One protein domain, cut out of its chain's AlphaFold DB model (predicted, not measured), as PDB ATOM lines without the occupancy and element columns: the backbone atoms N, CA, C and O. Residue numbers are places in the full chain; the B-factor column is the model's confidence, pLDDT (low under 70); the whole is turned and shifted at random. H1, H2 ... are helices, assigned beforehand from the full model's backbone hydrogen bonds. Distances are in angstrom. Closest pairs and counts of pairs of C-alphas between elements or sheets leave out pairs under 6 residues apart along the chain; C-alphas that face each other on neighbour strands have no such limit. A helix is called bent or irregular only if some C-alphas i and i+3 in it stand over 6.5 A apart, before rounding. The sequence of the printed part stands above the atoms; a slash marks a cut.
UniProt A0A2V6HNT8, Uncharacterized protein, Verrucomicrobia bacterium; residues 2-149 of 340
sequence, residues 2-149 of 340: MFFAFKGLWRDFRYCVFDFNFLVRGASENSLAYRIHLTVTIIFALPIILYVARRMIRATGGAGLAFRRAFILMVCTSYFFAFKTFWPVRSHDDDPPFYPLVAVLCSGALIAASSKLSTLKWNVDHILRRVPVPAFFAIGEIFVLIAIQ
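AT A GLANCE: This is residues 2 to 149 of the 340 residues of an uncharacterized protein of Verrucomicrobia bacterium (UniProt A0A2V6HNT8). Two long helices, H3 and H4, lie side by side as a hairpin, and H5 crosses H4 at a steep tilt of 42 degrees and stays apart from H3, with the three helices following one another in a loose zigzag. H7 meets H5 with its first residues and sticks out from residue 139 on, while H1 and the bent H2 lie off one end of the long axis, apart from H3 to H7. The printed part has 148 residues with seven named helices, H1 to H7 in chain order, and no named strand; the class is all helix. It is only just loose, close to extended, with a radius of gyration of the C-alphas of 21.9 A and an elongated outline of 69 by 39 by 37 A.

HOW THE PARTS SIT: H1, residues 2 to 6, is close to but not clearly touching H2a, residues 10 to 17; the closest C-alphas, of Phe 4 and Trp 10, are 5.2 A apart. H2a is an arm of H2, residues 10 to 28, assigned as one helix by its hydrogen bonds but bent, with C-alphas 17 and 20 lying 6.7 A apart. The other arm, H2b, residues 20 to 28, is near H2a at a shallow tilt of 30 degrees. H2b is apart from H3, residues 32 to 58. H3 touches H4, residues 63 to 86, at a shallow tilt of 7 degrees, opposite ways, as a hairpin; their closest C-alphas, of Ile 57 and Ala 66, are 4.9 A apart. H4, with residues 73 to 76 alone, touches residues 101 to 105 of H5, residues 99 to 117, in a second hairpin at a steep tilt of 42 degrees, opposite ways; the closest C-alphas, of Cys 76 and Leu 101, are 5.5 A apart. H6, residues 125 to 128, is close to but not clearly touching H5, with the C-alphas of Ser 114 and Leu 128 closest at 7.7 A. H6 and H7, residues 133 to 148, meet only through their link. H7 touches H5 with residues 133 to 134 alone, at a steep tilt of 43 degrees, opposite ways; the closest C-alphas, of Ser 107 and Pro 134, are 5.9 A apart. The helix packing is mostly crossed, but only just, with 1 of 3 pairs at a shallow tilt. Every O i to N i+4 pair is within hydrogen-bond range in H1, H2a, H2b, H4, H5 and H7, and 21 of 23 are in H3; H6 is too short for such a pair.

IN THESE COORDINATES: H1 begins at C-alpha 2, (-74.825, 35.632, 29.012). H3 spans 39.7 A, H4 33.0 A, H5 25.8 A and H7 22.5 A. H7 ends at C-alpha 148, (-51.074, 63.532, 1.504).

THE WHOLE: The C-alphas farthest apart, of Gly 8 and Asn 123, are 72.1 A apart. The printed part has no cut, and the link from H4 to H5 is long. The mean pLDDT of the printed part is 77.6; residues 24 to 35, 85 to 96 and 117 to 132 are under 70.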
ATOM      1  N   MET A   2     -73.885  35.717  27.879       86.81
ATOM      2  CA  MET A   2     -74.825  35.632  29.012       86.81
ATOM      3  C   MET A   2     -75.520  36.967  29.328       86.81
ATOM      4  O   MET A   2     -76.733  36.989  29.477       86.81
ATOM      5  N   PHE A   3     -74.793  38.092  29.313       90.25
ATOM      6  CA  PHE A   3     -75.378  39.431  29.498       90.25
ATOM      7  C   PHE A   3     -76.562  39.725  28.554       90.25
ATOM      8  O   PHE A   3     -77.619  40.156  29.005       90.25
ATOM      9  N   PHE A   4     -76.415  39.454  27.253       88.75
ATOM     10  CA  PHE A   4     -77.475  39.701  26.269       88.75
ATOM     11  C   PHE A   4     -78.659  38.753  26.454       88.75
ATOM     12  O   PHE A   4     -79.798  39.171  26.270       88.75
ATOM     13  N   ALA A   5     -78.408  37.508  26.865       90.06
ATOM     14  CA  ALA A   5     -79.471  36.574  27.213       90.06
ATOM     15  C   ALA A   5     -80.271  37.049  28.431       90.06
ATOM     16  O   ALA A   5     -81.493  37.134  28.353       90.06
ATOM     17  N   PHE A   6     -79.594  37.479  29.501       94.75
ATOM     18  CA  PHE A   6     -80.248  38.036  30.688       94.75
ATOM     19  C   PHE A   6     -81.029  39.327  30.412       94.75
ATOM     20  O   PHE A   6     -82.000  39.614  31.102       94.75
ATOM     21  N   LYS A   7     -80.641  40.102  29.395       93.81
ATOM     22  CA  LYS A   7     -81.364  41.309  28.962       93.81
ATOM     23  C   LYS A   7     -82.476  41.038  27.938       93.81
ATOM     24  O   LYS A   7     -83.063  41.991  27.441       93.81
ATOM     25  N   GLY A   8     -82.753  39.777  27.593       92.56
ATOM     26  CA  GLY A   8     -83.756  39.421  26.579       92.56
ATOM     27  C   GLY A   8     -83.343  39.750  25.138       92.56
ATOM     28  O   GLY A   8     -84.141  39.624  24.215       92.56
ATOM     29  N   LEU A   9     -82.082  40.131  24.918       92.06
ATOM     30  CA  LEU A   9     -81.519  40.532  23.624       92.06
ATOM     31  C   LEU A   9     -80.768  39.387  22.927       92.06
ATOM     32  O   LEU A   9     -80.006  39.621  21.989       92.06
ATOM     33  N   TRP A  10     -80.952  38.139  23.374       91.69
ATOM     34  CA  TRP A  10     -80.241  36.982  22.820       91.69
ATOM     35  C   TRP A  10     -80.458  36.822  21.318       91.69
ATOM     36  O   TRP A  10     -79.508  36.554  20.588       91.69
ATOM     37  N   ARG A  11     -81.698  37.007  20.850       89.00
ATOM     38  CA  ARG A  11     -82.048  36.842  19.436       89.00
ATOM     39  C   ARG A  11     -81.321  37.854  18.552       89.00
ATOM     40  O   ARG A  11     -80.725  37.461  17.556       89.00
ATOM     41  N   ASP A  12     -81.331  39.127  18.943       84.44
ATOM     42  CA  ASP A  12     -80.643  40.188  18.204       84.44
ATOM     43  C   ASP A  12     -79.120  39.992  18.254       84.44
ATOM     44  O   ASP A  12     -78.444  40.087  17.230       84.44
ATOM     45  N   PHE A  13     -78.577  39.631  19.423       86.38
ATOM     46  CA  PHE A  13     -77.157  39.319  19.575       86.38
ATOM     47  C   PHE A  13     -76.729  38.146  18.681       86.38
ATOM     48  O   PHE A  13     -75.740  38.250  17.958       86.38
ATOM     49  N   ARG A  14     -77.483  37.039  18.700       87.69
ATOM     50  CA  ARG A  14     -77.195  35.851  17.893       87.69
ATOM     51  C   ARG A  14     -77.229  36.174  16.404       87.69
ATOM     52  O   ARG A  14     -76.308  35.782  15.691       87.69
ATOM     53  N   TYR A  15     -78.238  36.921  15.960       83.62
ATOM     54  CA  TYR A  15     -78.348  37.315  14.562       83.62
ATOM     55  C   TYR A  15     -77.141  38.148  14.120       83.62
ATOM     56  O   TYR A  15     -76.486  37.806  13.139       83.62
ATOM     57  N   CYS A  16     -76.805  39.203  14.866       78.38
ATOM     58  CA  CYS A  16     -75.726  40.118  14.494       78.38
ATOM     59  C   CYS A  16     -74.333  39.474  14.565       78.38
ATOM     60  O   CYS A  16     -73.484  39.770  13.729       78.38
ATOM     61  N   VAL A  17     -74.079  38.614  15.558       79.06
ATOM     62  CA  VAL A  17     -72.741  38.041  15.794       79.06
ATOM     63  C   VAL A  17     -72.519  36.743  15.027       79.06
ATOM     64  O   VAL A  17     -71.406  36.496  14.566       79.06
ATOM     65  N   PHE A  18     -73.550  35.919  14.864       81.06
ATOM     66  CA  PHE A  18     -73.415  34.595  14.261       81.06
ATOM     67  C   PHE A  18     -74.168  34.483  12.948       81.06
ATOM     68  O   PHE A  18     -73.534  34.324  11.907       81.06
ATOM     69  N   ASP A  19     -75.500  34.553  12.985       80.88
ATOM     70  CA  ASP A  19     -76.324  34.128  11.849       80.88
ATOM     71  C   ASP A  19     -76.027  34.980  10.606       80.88
ATOM     72  O   ASP A  19     -75.824  34.439   9.519       80.88
ATOM     73  N   PHE A  20     -75.896  36.301  10.775       76.50
ATOM     74  CA  PHE A  20     -75.507  37.210   9.703       76.50
ATOM     75  C   PHE A  20     -74.110  36.878   9.166       76.50
ATOM     76  O   PHE A  20     -73.959  36.727   7.961       76.50
ATOM     77  N   ASN A  21     -73.105  36.676  10.024       72.38
ATOM     78  CA  ASN A  21     -71.746  36.340   9.582       72.38
ATOM     79  C   ASN A  21     -71.680  35.005   8.817       72.38
ATOM     80  O   ASN A  21     -70.955  34.899   7.828       72.38
ATOM     81  N   PHE A  22     -72.466  33.999   9.213       74.00
ATOM     82  CA  PHE A  22     -72.554  32.729   8.485       74.00
ATOM     83  C   PHE A  22     -73.274  32.871   7.135       74.00
ATOM     84  O   PHE A  22     -72.783  32.357   6.128       74.00
ATOM     85  N   LEU A  23     -74.387  33.613   7.086       70.19
ATOM     86  CA  LEU A  23     -75.097  33.963   5.845       70.19
ATOM     87  C   LEU A  23     -74.184  34.706   4.864       70.19
ATOM     88  O   LEU A  23     -74.120  34.392   3.674       70.19
ATOM     89  N   VAL A  24     -73.443  35.675   5.390       63.41
ATOM     90  CA  VAL A  24     -72.459  36.479   4.670       63.41
ATOM     91  C   VAL A  24     -71.335  35.623   4.114       63.41
ATOM     92  O   VAL A  24     -70.962  35.823   2.964       63.41
ATOM     93  N   ARG A  25     -70.836  34.646   4.874       62.16
ATOM     94  CA  ARG A  25     -69.807  33.721   4.397       62.16
ATOM     95  C   ARG A  25     -70.281  32.945   3.166       62.16
ATOM     96  O   ARG A  25     -69.546  32.866   2.191       62.16
ATOM     97  N   GLY A  26     -71.536  32.489   3.147       59.16
ATOM     98  CA  GLY A  26     -72.148  31.876   1.957       59.16
ATOM     99  C   GLY A  26     -72.345  32.845   0.777       59.16
ATOM    100  O   GLY A  26     -72.324  32.434  -0.382       59.16
ATOM    101  N   ALA A  27     -72.496  34.147   1.042       58.28
ATOM    102  CA  ALA A  27     -72.595  35.181   0.009       58.28
ATOM    103  C   ALA A  27     -71.219  35.650  -0.517       58.28
ATOM    104  O   ALA A  27     -71.084  35.952  -1.702       58.28
ATOM    105  N   SER A  28     -70.180  35.700   0.319       57.53
ATOM    106  CA  SER A  28     -68.825  36.098  -0.086       57.53
ATOM    107  C   SER A  28     -68.027  34.940  -0.687       57.53
ATOM    108  O   SER A  28     -67.149  35.164  -1.519       57.53
ATOM    109  N   GLU A  29     -68.322  33.696  -0.305       53.72
ATOM    110  CA  GLU A  29     -67.578  32.521  -0.753       53.72
ATOM    111  C   GLU A  29     -68.217  31.876  -1.985       53.72
ATOM    112  O   GLU A  29     -69.073  31.006  -1.893       53.72
ATOM    113  N   ASN A  30     -67.739  32.279  -3.162       51.53
ATOM    114  CA  ASN A  30     -67.641  31.386  -4.321       51.53
ATOM    115  C   ASN A  30     -66.501  31.802  -5.259       51.53
ATOM    116  O   ASN A  30     -66.627  31.807  -6.478       51.53
ATOM    117  N   SER A  31     -65.346  32.142  -4.690       57.88
ATOM    118  CA  SER A  31     -64.121  32.237  -5.471       57.88
ATOM    119  C   SER A  31     -63.132  31.221  -4.930       57.88
ATOM    120  O   SER A  31     -62.420  31.463  -3.958       57.88
ATOM    121  N   LEU A  32     -63.096  30.053  -5.570       62.19
ATOM    122  CA  LEU A  32     -61.975  29.113  -5.509       62.19
ATOM    123  C   LEU A  32     -60.624  29.863  -5.535       62.19
ATOM    124  O   LEU A  32     -59.703  29.496  -4.811       62.19
ATOM    125  N   ALA A  33     -60.543  30.975  -6.275       65.25
ATOM    126  CA  ALA A  33     -59.355  31.815  -6.362       65.25
ATOM    127  C   ALA A  33     -58.947  32.470  -5.028       65.25
ATOM    128  O   ALA A  33     -57.753  32.584  -4.780       65.25
ATOM    129  N   TYR A  34     -59.878  32.835  -4.135       68.50
ATOM    130  CA  TYR A  34     -59.515  33.340  -2.798       68.50
ATOM    131  C   TYR A  34     -58.859  32.244  -1.948       68.50
ATOM    132  O   TYR A  34     -57.801  32.463  -1.361       68.50
ATOM    133  N   ARG A  35     -59.437  31.033  -1.947       67.12
ATOM    134  CA  ARG A  35     -58.877  29.870  -1.236       67.12
ATOM    135  C   ARG A  35     -57.509  29.465  -1.791       67.12
ATOM    136  O   ARG A  35     -56.603  29.161  -1.016       67.12
ATOM    137  N   ILE A  36     -57.336  29.517  -3.112       73.94
ATOM    138  CA  ILE A  36     -56.049  29.266  -3.772       73.94
ATOM    139  C   ILE A  36     -55.028  30.342  -3.389       73.94
ATOM    140  O   ILE A  36     -53.949  30.001  -2.913       73.94
ATOM    141  N   HIS A  37     -55.369  31.628  -3.525       72.25
ATOM    142  CA  HIS A  37     -54.475  32.738  -3.179       72.25
ATOM    143  C   HIS A  37     -54.011  32.651  -1.723       72.25
ATOM    144  O   HIS A  37     -52.831  32.828  -1.420       72.25
ATOM    145  N   LEU A  38     -54.934  32.343  -0.817       73.56
ATOM    146  CA  LEU A  38     -54.646  32.140   0.591       73.56
ATOM    147  C   LEU A  38     -53.657  30.987   0.821       73.56
ATOM    148  O   LEU A  38     -52.636  31.163   1.486       73.56
ATOM    149  N   THR A  39     -53.949  29.820   0.245       77.00
ATOM    150  CA  THR A  39     -53.123  28.613   0.394       77.00
ATOM    151  C   THR A  39     -51.708  28.859  -0.123       77.00
ATOM    152  O   THR A  39     -50.732  28.579   0.569       77.00
ATOM    153  N   VAL A  40     -51.593  29.476  -1.301       82.81
ATOM    154  CA  VAL A  40     -50.316  29.882  -1.902       82.81
ATOM    155  C   VAL A  40     -49.561  30.844  -0.980       82.81
ATOM    156  O   VAL A  40     -48.380  30.639  -0.707       82.81
ATOM    157  N   THR A  41     -50.241  31.855  -0.434       81.00
ATOM    158  CA  THR A  41     -49.623  32.852   0.454       81.00
ATOM    159  C   THR A  41     -49.025  32.202   1.707       81.00
ATOM    160  O   THR A  41     -47.893  32.515   2.075       81.00
ATOM    161  N   ILE A  42     -49.742  31.270   2.344       83.12
ATOM    162  CA  ILE A  42     -49.256  30.548   3.531       83.12
ATOM    163  C   ILE A  42     -48.048  29.667   3.182       83.12
ATOM    164  O   ILE A  42     -47.048  29.699   3.901       83.12
ATOM    165  N   ILE A  43     -48.118  28.924   2.070       86.69
ATOM    166  CA  ILE A  43     -47.047  28.020   1.620       86.69
ATOM    167  C   ILE A  43     -45.736  28.775   1.392       86.69
ATOM    168  O   ILE A  43     -44.682  28.283   1.785       86.69
ATOM    169  N   PHE A  44     -45.781  29.968   0.795       86.69
ATOM    170  CA  PHE A  44     -44.570  30.751   0.538       86.69
ATOM    171  C   PHE A  44     -44.098  31.552   1.752       86.69
ATOM    172  O   PHE A  44     -42.895  31.668   1.983       86.69
ATOM    173  N   ALA A  45     -45.013  32.096   2.553       85.12
ATOM    174  CA  ALA A  45     -44.625  32.944   3.670       85.12
ATOM    175  C   ALA A  45     -44.064  32.160   4.862       85.12
ATOM    176  O   ALA A  45     -43.099  32.605   5.485       85.12
ATOM    177  N   LEU A  46     -44.628  30.989   5.178       86.69
ATOM    178  CA  LEU A  46     -44.223  30.206   6.346       86.69
ATOM    179  C   LEU A  46     -42.728  29.809   6.311       86.69
ATOM    180  O   LEU A  46     -42.037  30.062   7.303       86.69
ATOM    181  N   PRO A  47     -42.166  29.286   5.200       90.50
ATOM    182  CA  PRO A  47     -40.735  29.000   5.100       90.50
ATOM    183  C   PRO A  47     -39.857  30.241   5.280       90.50
ATOM    184  O   PRO A  47     -38.825  30.163   5.948       90.50
ATOM    185  N   ILE A  48     -40.269  31.391   4.734       88.38
ATOM    186  CA  ILE A  48     -39.530  32.655   4.856       88.38
ATOM    187  C   ILE A  48     -39.476  33.095   6.321       88.38
ATOM    188  O   ILE A  48     -38.403  33.425   6.826       88.38
ATOM    189  N   ILE A  49     -40.606  33.049   7.028       88.19
ATOM    190  CA  ILE A  49     -40.690  33.434   8.444       88.19
ATOM    191  C   ILE A  49     -39.819  32.516   9.297       88.19
ATOM    192  O   ILE A  49     -39.034  32.998  10.113       88.19
ATOM    193  N   LEU A  50     -39.895  31.202   9.071       90.25
ATOM    194  CA  LEU A  50     -39.069  30.225   9.778       90.25
ATOM    195  C   LEU A  50     -37.577  30.423   9.488       90.25
ATOM    196  O   LEU A  50     -36.750  30.314  10.396       90.25
ATOM    197  N   TYR A  51     -37.214  30.748   8.247       91.69
ATOM    198  CA  TYR A  51     -35.839  31.063   7.871       91.69
ATOM    199  C   TYR A  51     -35.326  32.328   8.576       91.69
ATOM    200  O   TYR A  51     -34.249  32.305   9.179       91.69
ATOM    201  N   VAL A  52     -36.109  33.413   8.566       87.62
ATOM    202  CA  VAL A  52     -35.768  34.671   9.249       87.62
ATOM    203  C   VAL A  52     -35.654  34.452  10.758       87.62
ATOM    204  O   VAL A  52     -34.651  34.852  11.347       87.62
ATOM    205  N   ALA A  53     -36.607  33.746  11.372       89.19
ATOM    206  CA  ALA A  53     -36.573  33.399  12.791       89.19
ATOM    207  C   ALA A  53     -35.302  32.613  13.146       89.19
ATOM    208  O   ALA A  53     -34.577  32.984  14.070       89.19
ATOM    209  N   ARG A  54     -34.962  31.576  12.365       89.56
ATOM    210  CA  ARG A  54     -33.729  30.791  12.553       89.56
ATOM    211  C   ARG A  54     -32.478  31.653  12.430       89.56
ATOM    212  O   ARG A  54     -31.564  31.519  13.245       89.56
ATOM    213  N   ARG A  55     -32.424  32.553  11.445       88.06
ATOM    214  CA  ARG A  55     -31.293  33.472  11.263       88.06
ATOM    215  C   ARG A  55     -31.162  34.444  12.438       88.06
ATOM    216  O   ARG A  55     -30.049  34.678  12.899       88.06
ATOM    217  N   MET A  56     -32.275  34.973  12.942       85.25
ATOM    218  CA  MET A  56     -32.298  35.869  14.103       85.25
ATOM    219  C   MET A  56     -31.837  35.174  15.384       85.25
ATOM    220  O   MET A  56     -31.071  35.762  16.149       85.25
ATOM    221  N   ILE A  57     -32.264  33.926  15.598       88.62
ATOM    222  CA  ILE A  57     -31.841  33.111  16.743       88.62
ATOM    223  C   ILE A  57     -30.331  32.860  16.675       88.62
ATOM    224  O   ILE A  57     -29.630  33.155  17.635       88.62
ATOM    225  N   ARG A  58     -29.811  32.413  15.522       86.88
ATOM    226  CA  ARG A  58     -28.369  32.150  15.334       86.88
ATOM    227  C   ARG A  58     -27.495  33.397  15.473       86.88
ATOM    228  O   ARG A  58     -26.359  33.294  15.908       86.88
ATOM    229  N   ALA A  59     -28.007  34.566  15.090       82.75
ATOM    230  CA  ALA A  59     -27.271  35.828  15.162       82.75
ATOM    231  C   ALA A  59     -27.297  36.488  16.555       82.75
ATOM    232  O   ALA A  59     -26.681  37.535  16.739       82.75
ATOM    233  N   THR A  60     -28.033  35.933  17.522       85.94
ATOM    234  CA  THR A  60     -28.202  36.528  18.854       85.94
ATOM    235  C   THR A  60     -27.468  35.689  19.897       85.94
ATOM    236  O   THR A  60     -27.836  34.545  20.134       85.94
ATOM    237  N   GLY A  61     -26.465  36.264  20.568       81.62
ATOM    238  CA  GLY A  61     -25.601  35.533  21.510       81.62
ATOM    239  C   GLY A  61     -26.254  35.077  22.825       81.62
ATOM    240  O   GLY A  61     -25.620  34.362  23.589       81.62
ATOM    241  N   GLY A  62     -27.504  35.468  23.108       90.06
ATOM    242  CA  GLY A  62     -28.212  35.118  24.347       90.06
ATOM    243  C   GLY A  62     -29.569  34.468  24.092       90.06
ATOM    244  O   GLY A  62     -30.413  35.043  23.400       90.06
ATOM    245  N   ALA A  63     -29.812  33.307  24.712       84.94
ATOM    246  CA  ALA A  63     -31.032  32.516  24.527       84.94
ATOM    247  C   ALA A  63     -32.317  33.293  24.878       84.94
ATOM    248  O   ALA A  63     -33.282  33.275  24.115       84.94
ATOM    249  N   GLY A  64     -32.313  34.054  25.979       87.50
ATOM    250  CA  GLY A  64     -33.466  34.867  26.387       87.50
ATOM    251  C   GLY A  64     -33.797  35.999  25.405       87.50
ATOM    252  O   GLY A  64     -34.965  36.261  25.120       87.50
ATOM    253  N   LEU A  65     -32.780  36.647  24.828       85.19
ATOM    254  CA  LEU A  65     -32.972  37.700  23.826       85.19
ATOM    255  C   LEU A  65     -33.404  37.117  22.471       85.19
ATOM    256  O   LEU A  65     -34.268  37.690  21.806       85.19
ATOM    257  N   ALA A  66     -32.842  35.967  22.084       86.88
ATOM    258  CA  ALA A  66     -33.232  35.234  20.882       86.88
ATOM    259  C   ALA A  66     -34.709  34.814  20.940       86.88
ATOM    260  O   ALA A  66     -35.447  35.043  19.980       86.88
ATOM    261  N   PHE A  67     -35.155  34.290  22.088       88.88
ATOM    262  CA  PHE A  67     -36.550  33.925  22.321       88.88
ATOM    263  C   PHE A  67     -37.487  35.129  22.184       88.88
ATOM    264  O   PHE A  67     -38.428  35.071  21.400       88.88
ATOM    265  N   ARG A  68     -37.211  36.249  22.870       87.81
ATOM    266  CA  ARG A  68     -38.055  37.461  22.800       87.81
ATOM    267  C   ARG A  68     -38.192  37.992  21.372       87.81
ATOM    268  O   ARG A  68     -39.288  38.341  20.944       87.81
ATOM    269  N   ARG A  69     -37.091  38.024  20.617       86.12
ATOM    270  CA  ARG A  69     -37.077  38.478  19.218       86.12
ATOM    271  C   ARG A  69     -37.874  37.554  18.296       86.12
ATOM    272  O   ARG A  69     -38.660  38.038  17.486       86.12
ATOM    273  N   ALA A  70     -37.686  36.241  18.431       87.69
ATOM    274  CA  ALA A  70     -38.442  35.253  17.668       87.69
ATOM    275  C   ALA A  70     -39.933  35.282  18.034       87.69
ATOM    276  O   ALA A  70     -40.776  35.219  17.146       87.69
ATOM    277  N   PHE A  71     -40.262  35.450  19.316       88.75
ATOM    278  CA  PHE A  71     -41.634  35.571  19.798       88.75
ATOM    279  C   PHE A  71     -42.350  36.774  19.177       88.75
ATOM    280  O   PHE A  71     -43.420  36.601  18.605       88.75
ATOM    281  N   ILE A  72     -41.743  37.968  19.201       88.19
ATOM    282  CA  ILE A  72     -42.325  39.167  18.573       88.19
ATOM    283  C   ILE A  72     -42.541  38.944  17.070       88.19
ATOM    284  O   ILE A  72     -43.625  39.223  16.565       88.19
ATOM    285  N   LEU A  73     -41.551  38.387  16.360       88.94
ATOM    286  CA  LEU A  73     -41.692  38.056  14.939       88.94
ATOM    287  C   LEU A  73     -42.870  37.103  14.698       88.94
ATOM    288  O   LEU A  73     -43.682  37.348  13.806       88.94
ATOM    289  N   MET A  74     -42.980  36.040  15.494       88.31
ATOM    290  CA  MET A  74     -44.057  35.057  15.376       88.31
ATOM    291  C   MET A  74     -45.423  35.666  15.690       88.31
ATOM    292  O   MET A  74     -46.366  35.409  14.952       88.31
ATOM    293  N   VAL A  75     -45.551  36.506  16.720       88.75
ATOM    294  CA  VAL A  75     -46.813  37.190  17.053       88.75
ATOM    295  C   VAL A  75     -47.228  38.145  15.934       88.75
ATOM    296  O   VAL A  75     -48.349  38.051  15.445       88.75
ATOM    297  N   CYS A  76     -46.325  39.011  15.462       86.56
ATOM    298  CA  CYS A  76     -46.640  39.961  14.392       86.56
ATOM    299  C   CYS A  76     -47.028  39.250  13.086       86.56
ATOM    300  O   CYS A  76     -48.004  39.621  12.435       86.56
ATOM    301  N   THR A  77     -46.274  38.216  12.703       85.94
ATOM    302  CA  THR A  77     -46.537  37.474  11.463       85.94
ATOM    303  C   THR A  77     -47.790  36.613  11.577       85.94
ATOM    304  O   THR A  77     -48.636  36.682  10.693       85.94
ATOM    305  N   SER A  78     -47.975  35.863  12.667       85.44
ATOM    306  CA  SER A  78     -49.189  35.062  12.878       85.44
ATOM    307  C   SER A  78     -50.446  35.923  12.924       85.44
ATOM    308  O   SER A  78     -51.434  35.548  12.300       85.44
ATOM    309  N   TYR A  79     -50.398  37.099  13.561       83.62
ATOM    310  CA  TYR A  79     -51.495  38.061  13.518       83.62
ATOM    311  C   TYR A  79     -51.786  38.513  12.086       83.62
ATOM    312  O   TYR A  79     -52.935  38.470  11.660       83.62
ATOM    313  N   PHE A  80     -50.760  38.887  11.314       80.50
ATOM    314  CA  PHE A  80     -50.934  39.288   9.917       80.50
ATOM    315  C   PHE A  80     -51.572  38.187   9.068       80.50
ATOM    316  O   PHE A  80     -52.529  38.455   8.341       80.50
ATOM    317  N   PHE A  81     -51.081  36.948   9.172       79.00
ATOM    318  CA  PHE A  81     -51.671  35.832   8.435       79.00
ATOM    319  C   PHE A  81     -53.081  35.556   8.907       79.00
ATOM    320  O   PHE A  81     -53.965  35.463   8.066       79.00
ATOM    321  N   ALA A  82     -53.326  35.490  10.215       77.75
ATOM    322  CA  ALA A  82     -54.663  35.273  10.744       77.75
ATOM    323  C   ALA A  82     -55.636  36.353  10.249       77.75
ATOM    324  O   ALA A  82     -56.708  36.030   9.746       77.75
ATOM    325  N   PHE A  83     -55.228  37.619  10.289       75.25
ATOM    326  CA  PHE A  83     -56.010  38.743   9.796       75.25
ATOM    327  C   PHE A  83     -56.285  38.644   8.286       75.25
ATOM    328  O   PHE A  83     -57.437  38.697   7.869       75.25
ATOM    329  N   LYS A  84     -55.268  38.412   7.443       71.75
ATOM    330  CA  LYS A  84     -55.463  38.292   5.981       71.75
ATOM    331  C   LYS A  84     -56.224  37.024   5.561       71.75
ATOM    332  O   LYS A  84     -56.824  37.012   4.488       71.75
ATOM    333  N   THR A  85     -56.189  35.981   6.388       68.31
ATOM    334  CA  THR A  85     -56.760  34.652   6.108       68.31
ATOM    335  C   THR A  85     -58.200  34.513   6.571       68.31
ATOM    336  O   THR A  85     -59.034  33.968   5.854       68.31
ATOM    337  N   PHE A  86     -58.486  34.959   7.792       68.19
ATOM    338  CA  PHE A  86     -59.765  34.718   8.452       68.19
ATOM    339  C   PHE A  86     -60.701  35.922   8.400       68.19
ATOM    340  O   PHE A  86     -61.835  35.800   8.856       68.19
ATOM    341  N   TRP A  87     -60.262  37.060   7.849       66.69
ATOM    342  CA  TRP A  87     -61.099  38.242   7.662       66.69
ATOM    343  C   TRP A  87     -61.603  38.334   6.209       66.69
ATOM    344  O   TRP A  87     -60.926  38.903   5.348       66.69
ATOM    345  N   PRO A  88     -62.783  37.763   5.892       57.44
ATOM    346  CA  PRO A  88     -63.286  37.671   4.517       57.44
ATOM    347  C   PRO A  88     -63.717  39.021   3.929       57.44
ATOM    348  O   PRO A  88     -63.880  39.148   2.718       57.44
ATOM    349  N   VAL A  89     -63.905  40.037   4.774       61.84
ATOM    350  CA  VAL A  89     -64.432  41.351   4.394       61.84
ATOM    351  C   VAL A  89     -63.360  42.384   4.666       61.84
ATOM    352  O   VAL A  89     -63.382  43.071   5.678       61.84
ATOM    353  N   ARG A  90     -62.377  42.461   3.777       60.12
ATOM    354  CA  ARG A  90     -61.304  43.438   3.925       60.12
ATOM    355  C   ARG A  90     -61.679  44.744   3.238       60.12
ATOM    356  O   ARG A  90     -61.710  44.808   2.009       60.12
ATOM    357  N   SER A  91     -61.911  45.783   4.022       60.12
ATOM    358  CA  SER A  91     -61.836  47.165   3.564       60.12
ATOM    359  C   SER A  91     -60.430  47.728   3.817       60.12
ATOM    360  O   SER A  91     -59.641  47.156   4.569       60.12
ATOM    361  N   HIS A  92     -60.089  48.839   3.162       57.12
ATOM    362  CA  HIS A  92     -58.843  49.568   3.443       57.12
ATOM    363  C   HIS A  92     -58.782  50.053   4.907       57.12
ATOM    364  O   HIS A  92     -57.702  50.215   5.471       57.12
ATOM    365  N   ASP A  93     -59.945  50.219   5.537       58.00
ATOM    366  CA  ASP A  93     -60.087  50.766   6.883       58.00
ATOM    367  C   ASP A  93     -59.904  49.709   7.987       58.00
ATOM    368  O   ASP A  93     -59.845  50.066   9.161       58.00
ATOM    369  N   ASP A  94     -59.754  48.427   7.629       65.19
ATOM    370  CA  ASP A  94     -59.514  47.333   8.585       65.19
ATOM    371  C   ASP A  94     -58.016  47.071   8.833       65.19
ATOM    372  O   ASP A  94     -57.651  46.380   9.781       65.19
ATOM    373  N   ASP A  95     -57.122  47.635   8.014       68.50
ATOM    374  CA  ASP A  95     -55.670  47.497   8.173       68.50
ATOM    375  C   ASP A  95     -55.027  48.274   9.380       68.50
ATOM    376  O   ASP A  95     -53.883  47.955   9.715       68.50
ATOM    377  N   PRO A  96     -55.671  49.230  10.107       69.75
ATOM    378  CA  PRO A  96     -55.050  49.973  11.218       69.75
ATOM    379  C   PRO A  96     -54.388  49.154  12.338       69.75
ATOM    380  O   PRO A  96     -53.286  49.526  12.746       69.75
ATOM    381  N   PRO A  97     -54.962  48.039  12.833       74.31
ATOM    382  CA  PRO A  97     -54.323  47.222  13.869       74.31
ATOM    383  C   PRO A  97     -53.011  46.559  13.417       74.31
ATOM    384  O   PRO A  97     -52.203  46.144  14.246       74.31
ATOM    385  N   PHE A  98     -52.787  46.447  12.104       76.50
ATOM    386  CA  PHE A  98     -51.607  45.809  11.530       76.50
ATOM    387  C   PHE A  98     -50.399  46.752  11.440       76.50
ATOM    388  O   PHE A  98     -49.274  46.318  11.698       76.50
ATOM    389  N   TYR A  99     -50.601  48.035  11.119       80.06
ATOM    390  CA  TYR A  99     -49.492  48.980  10.924       80.06
ATOM    391  C   TYR A  99     -48.548  49.107  12.133       80.06
ATOM    392  O   TYR A  99     -47.337  49.095  11.909       80.06
ATOM    393  N   PRO A 100     -49.016  49.127  13.401       82.38
ATOM    394  CA  PRO A 100     -48.117  49.133  14.556       82.38
ATOM    395  C   PRO A 100     -47.188  47.912  14.608       82.38
ATOM    396  O   PRO A 100     -46.013  48.037  14.944       82.38
ATOM    397  N   LEU A 101     -47.685  46.729  14.231       83.25
ATOM    398  CA  LEU A 101     -46.892  45.495  14.218       83.25
ATOM    399  C   LEU A 101     -45.821  45.532  13.123       83.25
ATOM    400  O   LEU A 101     -44.684  45.118  13.356       83.25
ATOM    401  N   VAL A 102     -46.164  46.064  11.945       81.94
ATOM    402  CA  VAL A 102     -45.200  46.300  10.858       81.94
ATOM    403  C   VAL A 102     -44.154  47.312  11.279       81.94
ATOM    404  O   VAL A 102     -42.971  47.060  11.074       81.94
ATOM    405  N   ALA A 103     -44.566  48.420  11.896       82.88
ATOM    406  CA  ALA A 103     -43.659  49.460  12.356       82.88
ATOM    407  C   ALA A 103     -42.609  48.881  13.314       82.88
ATOM    408  O   ALA A 103     -41.419  49.074  13.092       82.88
ATOM    409  N   VAL A 104     -43.019  48.066  14.294       83.62
ATOM    410  CA  VAL A 104     -42.089  47.388  15.217       83.62
ATOM    411  C   VAL A 104     -41.076  46.508  14.470       83.62
ATOM    412  O   VAL A 104     -39.877  46.563  14.760       83.62
ATOM    413  N   LEU A 105     -41.528  45.715  13.491       83.81
ATOM    414  CA  LEU A 105     -40.642  44.854  12.700       83.81
ATOM    415  C   LEU A 105     -39.690  45.664  11.806       83.81
ATOM    416  O   LEU A 105     -38.490  45.384  11.780       83.81
ATOM    417  N   CYS A 106     -40.204  46.680  11.112       83.12
ATOM    418  CA  CYS A 106     -39.435  47.559  10.237       83.12
ATOM    419  C   CYS A 106     -38.404  48.366  11.026       83.12
ATOM    420  O   CYS A 106     -37.240  48.393  10.638       83.12
ATOM    421  N   SER A 107     -38.772  48.957  12.164       82.25
ATOM    422  CA  SER A 107     -37.833  49.670  13.035       82.25
ATOM    423  C   SER A 107     -36.728  48.741  13.538       82.25
ATOM    424  O   SER A 107     -35.554  49.096  13.462       82.25
ATOM    425  N   GLY A 108     -37.067  47.523  13.978       80.69
ATOM    426  CA  GLY A 108     -36.073  46.529  14.393       80.69
ATOM    427  C   GLY A 108     -35.116  46.131  13.262       80.69
ATOM    428  O   GLY A 108     -33.901  46.061  13.472       80.69
ATOM    429  N   ALA A 109     -35.642  45.924  12.051       81.56
ATOM    430  CA  ALA A 109     -34.845  45.619  10.866       81.56
ATOM    431  C   ALA A 109     -33.940  46.793  10.455       81.56
ATOM    432  O   ALA A 109     -32.764  46.577  10.168       81.56
ATOM    433  N   LEU A 110     -34.455  48.025  10.486       81.88
ATOM    434  CA  LEU A 110     -33.711  49.244  10.165       81.88
ATOM    435  C   LEU A 110     -32.591  49.510  11.174       81.88
ATOM    436  O   LEU A 110     -31.486  49.852  10.763       81.88
ATOM    437  N   ILE A 111     -32.821  49.295  12.474       80.56
ATOM    438  CA  ILE A 111     -31.769  49.397  13.501       80.56
ATOM    439  C   ILE A 111     -30.679  48.348  13.248       80.56
ATOM    440  O   ILE A 111     -29.489  48.670  13.247       80.56
ATOM    441  N   ALA A 112     -31.067  47.098  12.975       77.19
ATOM    442  CA  ALA A 112     -30.113  46.031  12.683       77.19
ATOM    443  C   ALA A 112     -29.313  46.305  11.394       77.19
ATOM    444  O   ALA A 112     -28.099  46.098  11.371       77.19
ATOM    445  N   ALA A 113     -29.957  46.812  10.342       76.75
ATOM    446  CA  ALA A 113     -29.298  47.212   9.102       76.75
ATOM    447  C   ALA A 113     -28.355  48.404   9.319       76.75
ATOM    448  O   ALA A 113     -27.210  48.355   8.879       76.75
ATOM    449  N   SER A 114     -28.794  49.421  10.066       72.44
ATOM    450  CA  SER A 114     -27.992  50.598  10.410       72.44
ATOM    451  C   SER A 114     -26.730  50.215  11.182       72.44
ATOM    452  O   SER A 114     -25.659  50.715  10.857       72.44
ATOM    453  N   SER A 115     -26.829  49.291  12.145       72.06
ATOM    454  CA  SER A 115     -25.669  48.805  12.909       72.06
ATOM    455  C   SER A 115     -24.664  48.015  12.063       72.06
ATOM    456  O   SER A 115     -23.471  48.037  12.342       72.06
ATOM    457  N   LYS A 116     -25.125  47.324  11.012       72.38
ATOM    458  CA  LYS A 116     -24.237  46.642  10.060       72.38
ATOM    459  C   LYS A 116     -23.604  47.633   9.094       72.38
ATOM    460  O   LYS A 116     -22.420  47.525   8.801       72.38
ATOM    461  N   LEU A 117     -24.374  48.612   8.629       68.38
ATOM    462  CA  LEU A 117     -23.896  49.617   7.690       68.38
ATOM    463  C   LEU A 117     -22.852  50.546   8.329       68.38
ATOM    464  O   LEU A 117     -21.880  50.878   7.667       68.38
ATOM    465  N   SER A 118     -22.973  50.867   9.622       63.47
ATOM    466  CA  SER A 118     -21.963  51.642  10.366       63.47
ATOM    467  C   SER A 118     -20.630  50.906  10.571       63.47
ATOM    468  O   SER A 118     -19.632  51.526  10.919       63.47
ATOM    469  N   THR A 119     -20.578  49.582  10.374       65.06
ATOM    470  CA  THR A 119     -19.300  48.835  10.372       65.06
ATOM    471  C   THR A 119     -18.583  48.892   9.022       65.06
ATOM    472  O   THR A 119     -17.394  48.584   8.934       65.06
ATOM    473  N   LEU A 120     -19.285  49.322   7.970       63.81
ATOM    474  CA  LEU A 120     -18.731  49.557   6.647       63.81
ATOM    475  C   LEU A 120     -18.165  50.988   6.632       63.81
ATOM    476  O   LEU A 120     -18.916  51.947   6.778       63.81
ATOM    477  N   LYS A 121     -16.837  51.137   6.513       56.28
ATOM    478  CA  LYS A 121     -16.112  52.425   6.576       56.28
ATOM    479  C   LYS A 121     -16.486  53.373   5.422       56.28
ATOM    480  O   LYS A 121     -15.726  53.531   4.471       56.28
ATOM    481  N   TRP A 122     -17.655  53.995   5.485       57.59
ATOM    482  CA  TRP A 122     -18.093  55.048   4.569       57.59
ATOM    483  C   TRP A 122     -18.128  56.395   5.298       57.59
ATOM    484  O   TRP A 122     -18.488  56.462   6.473       57.59
ATOM    485  N   ASN A 123     -17.822  57.488   4.586       57.03
ATOM    486  CA  ASN A 123     -17.785  58.876   5.095       57.03
ATOM    487  C   ASN A 123     -19.127  59.404   5.665       57.03
ATOM    488  O   ASN A 123     -19.223  60.563   6.055       57.03
ATOM    489  N   VAL A 124     -20.168  58.569   5.726       56.41
ATOM    490  CA  VAL A 124     -21.508  58.883   6.249       56.41
ATOM    491  C   VAL A 124     -21.658  58.505   7.738       56.41
ATOM    492  O   VAL A 124     -22.682  58.806   8.354       56.41
ATOM    493  N   ASP A 125     -20.638  57.879   8.346       57.47
ATOM    494  CA  ASP A 125     -20.675  57.355   9.727       57.47
ATOM    495  C   ASP A 125     -20.995  58.446  10.775       57.47
ATOM    496  O   ASP A 125     -21.702  58.207  11.754       57.47
ATOM    497  N   HIS A 126     -20.571  59.693  10.538       59.84
ATOM    498  CA  HIS A 126     -20.825  60.799  11.467       59.84
ATOM    499  C   HIS A 126     -22.305  61.245  11.499       59.84
ATOM    500  O   HIS A 126     -22.791  61.709  12.536       59.84
ATOM    501  N   ILE A 127     -23.036  61.096  10.389       59.47
ATOM    502  CA  ILE A 127     -24.452  61.481  10.276       59.47
ATOM    503  C   ILE A 127     -25.347  60.354  10.810       59.47
ATOM    504  O   ILE A 127     -26.229  60.617  11.629       59.47
ATOM    505  N   LEU A 128     -25.064  59.095  10.442       57.91
ATOM    506  CA  LEU A 128     -25.817  57.920  10.912       57.91
ATOM    507  C   LEU A 128     -25.725  57.706  12.434       57.91
ATOM    508  O   LEU A 128     -26.661  57.179  13.035       57.91
ATOM    509  N   ARG A 129     -24.620  58.118  13.070       60.28
ATOM    510  CA  ARG A 129     -24.469  58.082  14.536       60.28
ATOM    511  C   ARG A 129     -25.288  59.146  15.269       60.28
ATOM    512  O   ARG A 129     -25.639  58.927  16.423       60.28
ATOM    513  N   ARG A 130     -25.563  60.296  14.638       63.47
ATOM    514  CA  ARG A 130     -26.317  61.408  15.253       63.47
ATOM    515  C   ARG A 130     -27.822  61.277  15.063       63.47
ATOM    516  O   ARG A 130     -28.573  61.645  15.958       63.47
ATOM    517  N   VAL A 131     -28.258  60.746  13.923       64.62
ATOM    518  CA  VAL A 131     -29.668  60.466  13.648       64.62
ATOM    519  C   VAL A 131     -29.759  59.030  13.138       64.62
ATOM    520  O   VAL A 131     -29.371  58.770  11.997       64.62
ATOM    521  N   PRO A 132     -30.229  58.074  13.960       68.25
ATOM    522  CA  PRO A 132     -30.341  56.696  13.514       68.25
ATOM    523  C   PRO A 132     -31.337  56.633  12.350       68.25
ATOM    524  O   PRO A 132     -32.358  57.320  12.357       68.25
ATOM    525  N   VAL A 133     -31.060  55.784  11.360       71.00
ATOM    526  CA  VAL A 133     -31.862  55.631  10.129       71.00
ATOM    527  C   VAL A 133     -33.388  55.586  10.369       71.00
ATOM    528  O   VAL A 133     -34.108  56.271   9.641       71.00
ATOM    529  N   PRO A 134     -33.922  54.886  11.396       72.06
ATOM    530  CA  PRO A 134     -35.354  54.911  11.704       72.06
ATOM    531  C   PRO A 134     -35.932  56.308  11.961       72.06
ATOM    532  O   PRO A 134     -37.067  56.564  11.579       72.06
ATOM    533  N   ALA A 135     -35.172  57.216  12.581       75.50
ATOM    534  CA  ALA A 135     -35.634  58.572  12.865       75.50
ATOM    535  C   ALA A 135     -35.773  59.401  11.580       75.50
ATOM    536  O   ALA A 135     -36.733  60.152  11.440       75.50
ATOM    537  N   PHE A 136     -34.873  59.215  10.609       79.19
ATOM    538  CA  PHE A 136     -34.988  59.860   9.298       79.19
ATOM    539  C   PHE A 136     -36.228  59.373   8.537       79.19
ATOM    540  O   PHE A 136     -36.981  60.187   8.006       79.19
ATOM    541  N   PHE A 137     -36.479  58.058   8.542       81.44
ATOM    542  CA  PHE A 137     -37.687  57.490   7.935       81.44
ATOM    543  C   PHE A 137     -38.962  57.966   8.626       81.44
ATOM    544  O   PHE A 137     -39.898  58.343   7.933       81.44
ATOM    545  N   ALA A 138     -38.988  58.021   9.960       81.38
ATOM    546  CA  ALA A 138     -40.143  58.516  10.706       81.38
ATOM    547  C   ALA A 138     -40.441  59.993  10.395       81.38
ATOM    548  O   ALA A 138     -41.589  60.360  10.164       81.38
ATOM    549  N   ILE A 139     -39.410  60.841  10.332       84.12
ATOM    550  CA  ILE A 139     -39.566  62.253   9.955       84.12
ATOM    551  C   ILE A 139     -40.071  62.366   8.511       84.12
ATOM    552  O   ILE A 139     -41.028  63.095   8.254       84.12
ATOM    553  N   GLY A 140     -39.473  61.623   7.575       86.69
ATOM    554  CA  GLY A 140     -39.920  61.585   6.181       86.69
ATOM    555  C   GLY A 140     -41.371  61.120   6.040       86.69
ATOM    556  O   GLY A 140     -42.142  61.733   5.306       86.69
ATOM    557  N   GLU A 141     -41.769  60.092   6.788       86.06
ATOM    558  CA  GLU A 141     -43.144  59.593   6.834       86.06
ATOM    559  C   GLU A 141     -44.111  60.655   7.365       86.06
ATOM    560  O   GLU A 141     -45.151  60.873   6.753       86.06
ATOM    561  N   ILE A 142     -43.754  61.390   8.425       86.44
ATOM    562  CA  ILE A 142     -44.559  62.515   8.926       86.44
ATOM    563  C   ILE A 142     -44.752  63.576   7.835       86.44
ATOM    564  O   ILE A 142     -45.876  64.032   7.624       86.44
ATOM    565  N   PHE A 143     -43.696  63.948   7.106       87.88
ATOM    566  CA  PHE A 143     -43.814  64.906   6.001       87.88
ATOM    567  C   PHE A 143     -44.723  64.390   4.882       87.88
ATOM    568  O   PHE A 143     -45.576  65.133   4.396       87.88
ATOM    569  N   VAL A 144     -44.585  63.118   4.500       89.69
ATOM    570  CA  VAL A 144     -45.455  62.473   3.505       89.69
ATOM    571  C   VAL A 144     -46.907  62.448   3.987       89.69
ATOM    572  O   VAL A 144     -47.808  62.790   3.222       89.69
ATOM    573  N   LEU A 145     -47.151  62.114   5.256       85.75
ATOM    574  CA  LEU A 145     -48.485  62.117   5.852       85.75
ATOM    575  C   LEU A 145     -49.096  63.517   5.844       85.75
ATOM    576  O   LEU A 145     -50.231  63.661   5.406       85.75
ATOM    577  N   ILE A 146     -48.353  64.553   6.240       87.44
ATOM    578  CA  ILE A 146     -48.832  65.942   6.193       87.44
ATOM    579  C   ILE A 146     -49.114  66.379   4.746       87.44
ATOM    580  O   ILE A 146     -50.098  67.075   4.499       87.44
ATOM    581  N   ALA A 147     -48.299  65.956   3.776       86.50
ATOM    582  CA  ALA A 147     -48.494  66.297   2.368       86.50
ATOM    583  C   ALA A 147     -49.730  65.609   1.752       86.50
ATOM    584  O   ALA A 147     -50.503  66.248   1.036       86.50
ATOM    585  N   ILE A 148     -49.947  64.320   2.038       85.81
ATOM    586  CA  ILE A 148     -51.074  63.532   1.504       85.81
ATOM    587  C   ILE A 148     -52.376  63.823   2.273       85.81
ATOM    588  O   ILE A 148     -53.473  63.869   1.697       85.81
ATOM    589  N   GLN A 149     -52.268  64.025   3.584       81.81
ATOM    590  CA  GLN A 149     -53.358  64.269   4.527       81.81
ATOM    591  C   GLN A 149     -53.159  65.633   5.213       81.81
ATOM    592  O   GLN A 149     -52.916  65.691   6.418       81.81
TER     593      GLN A 149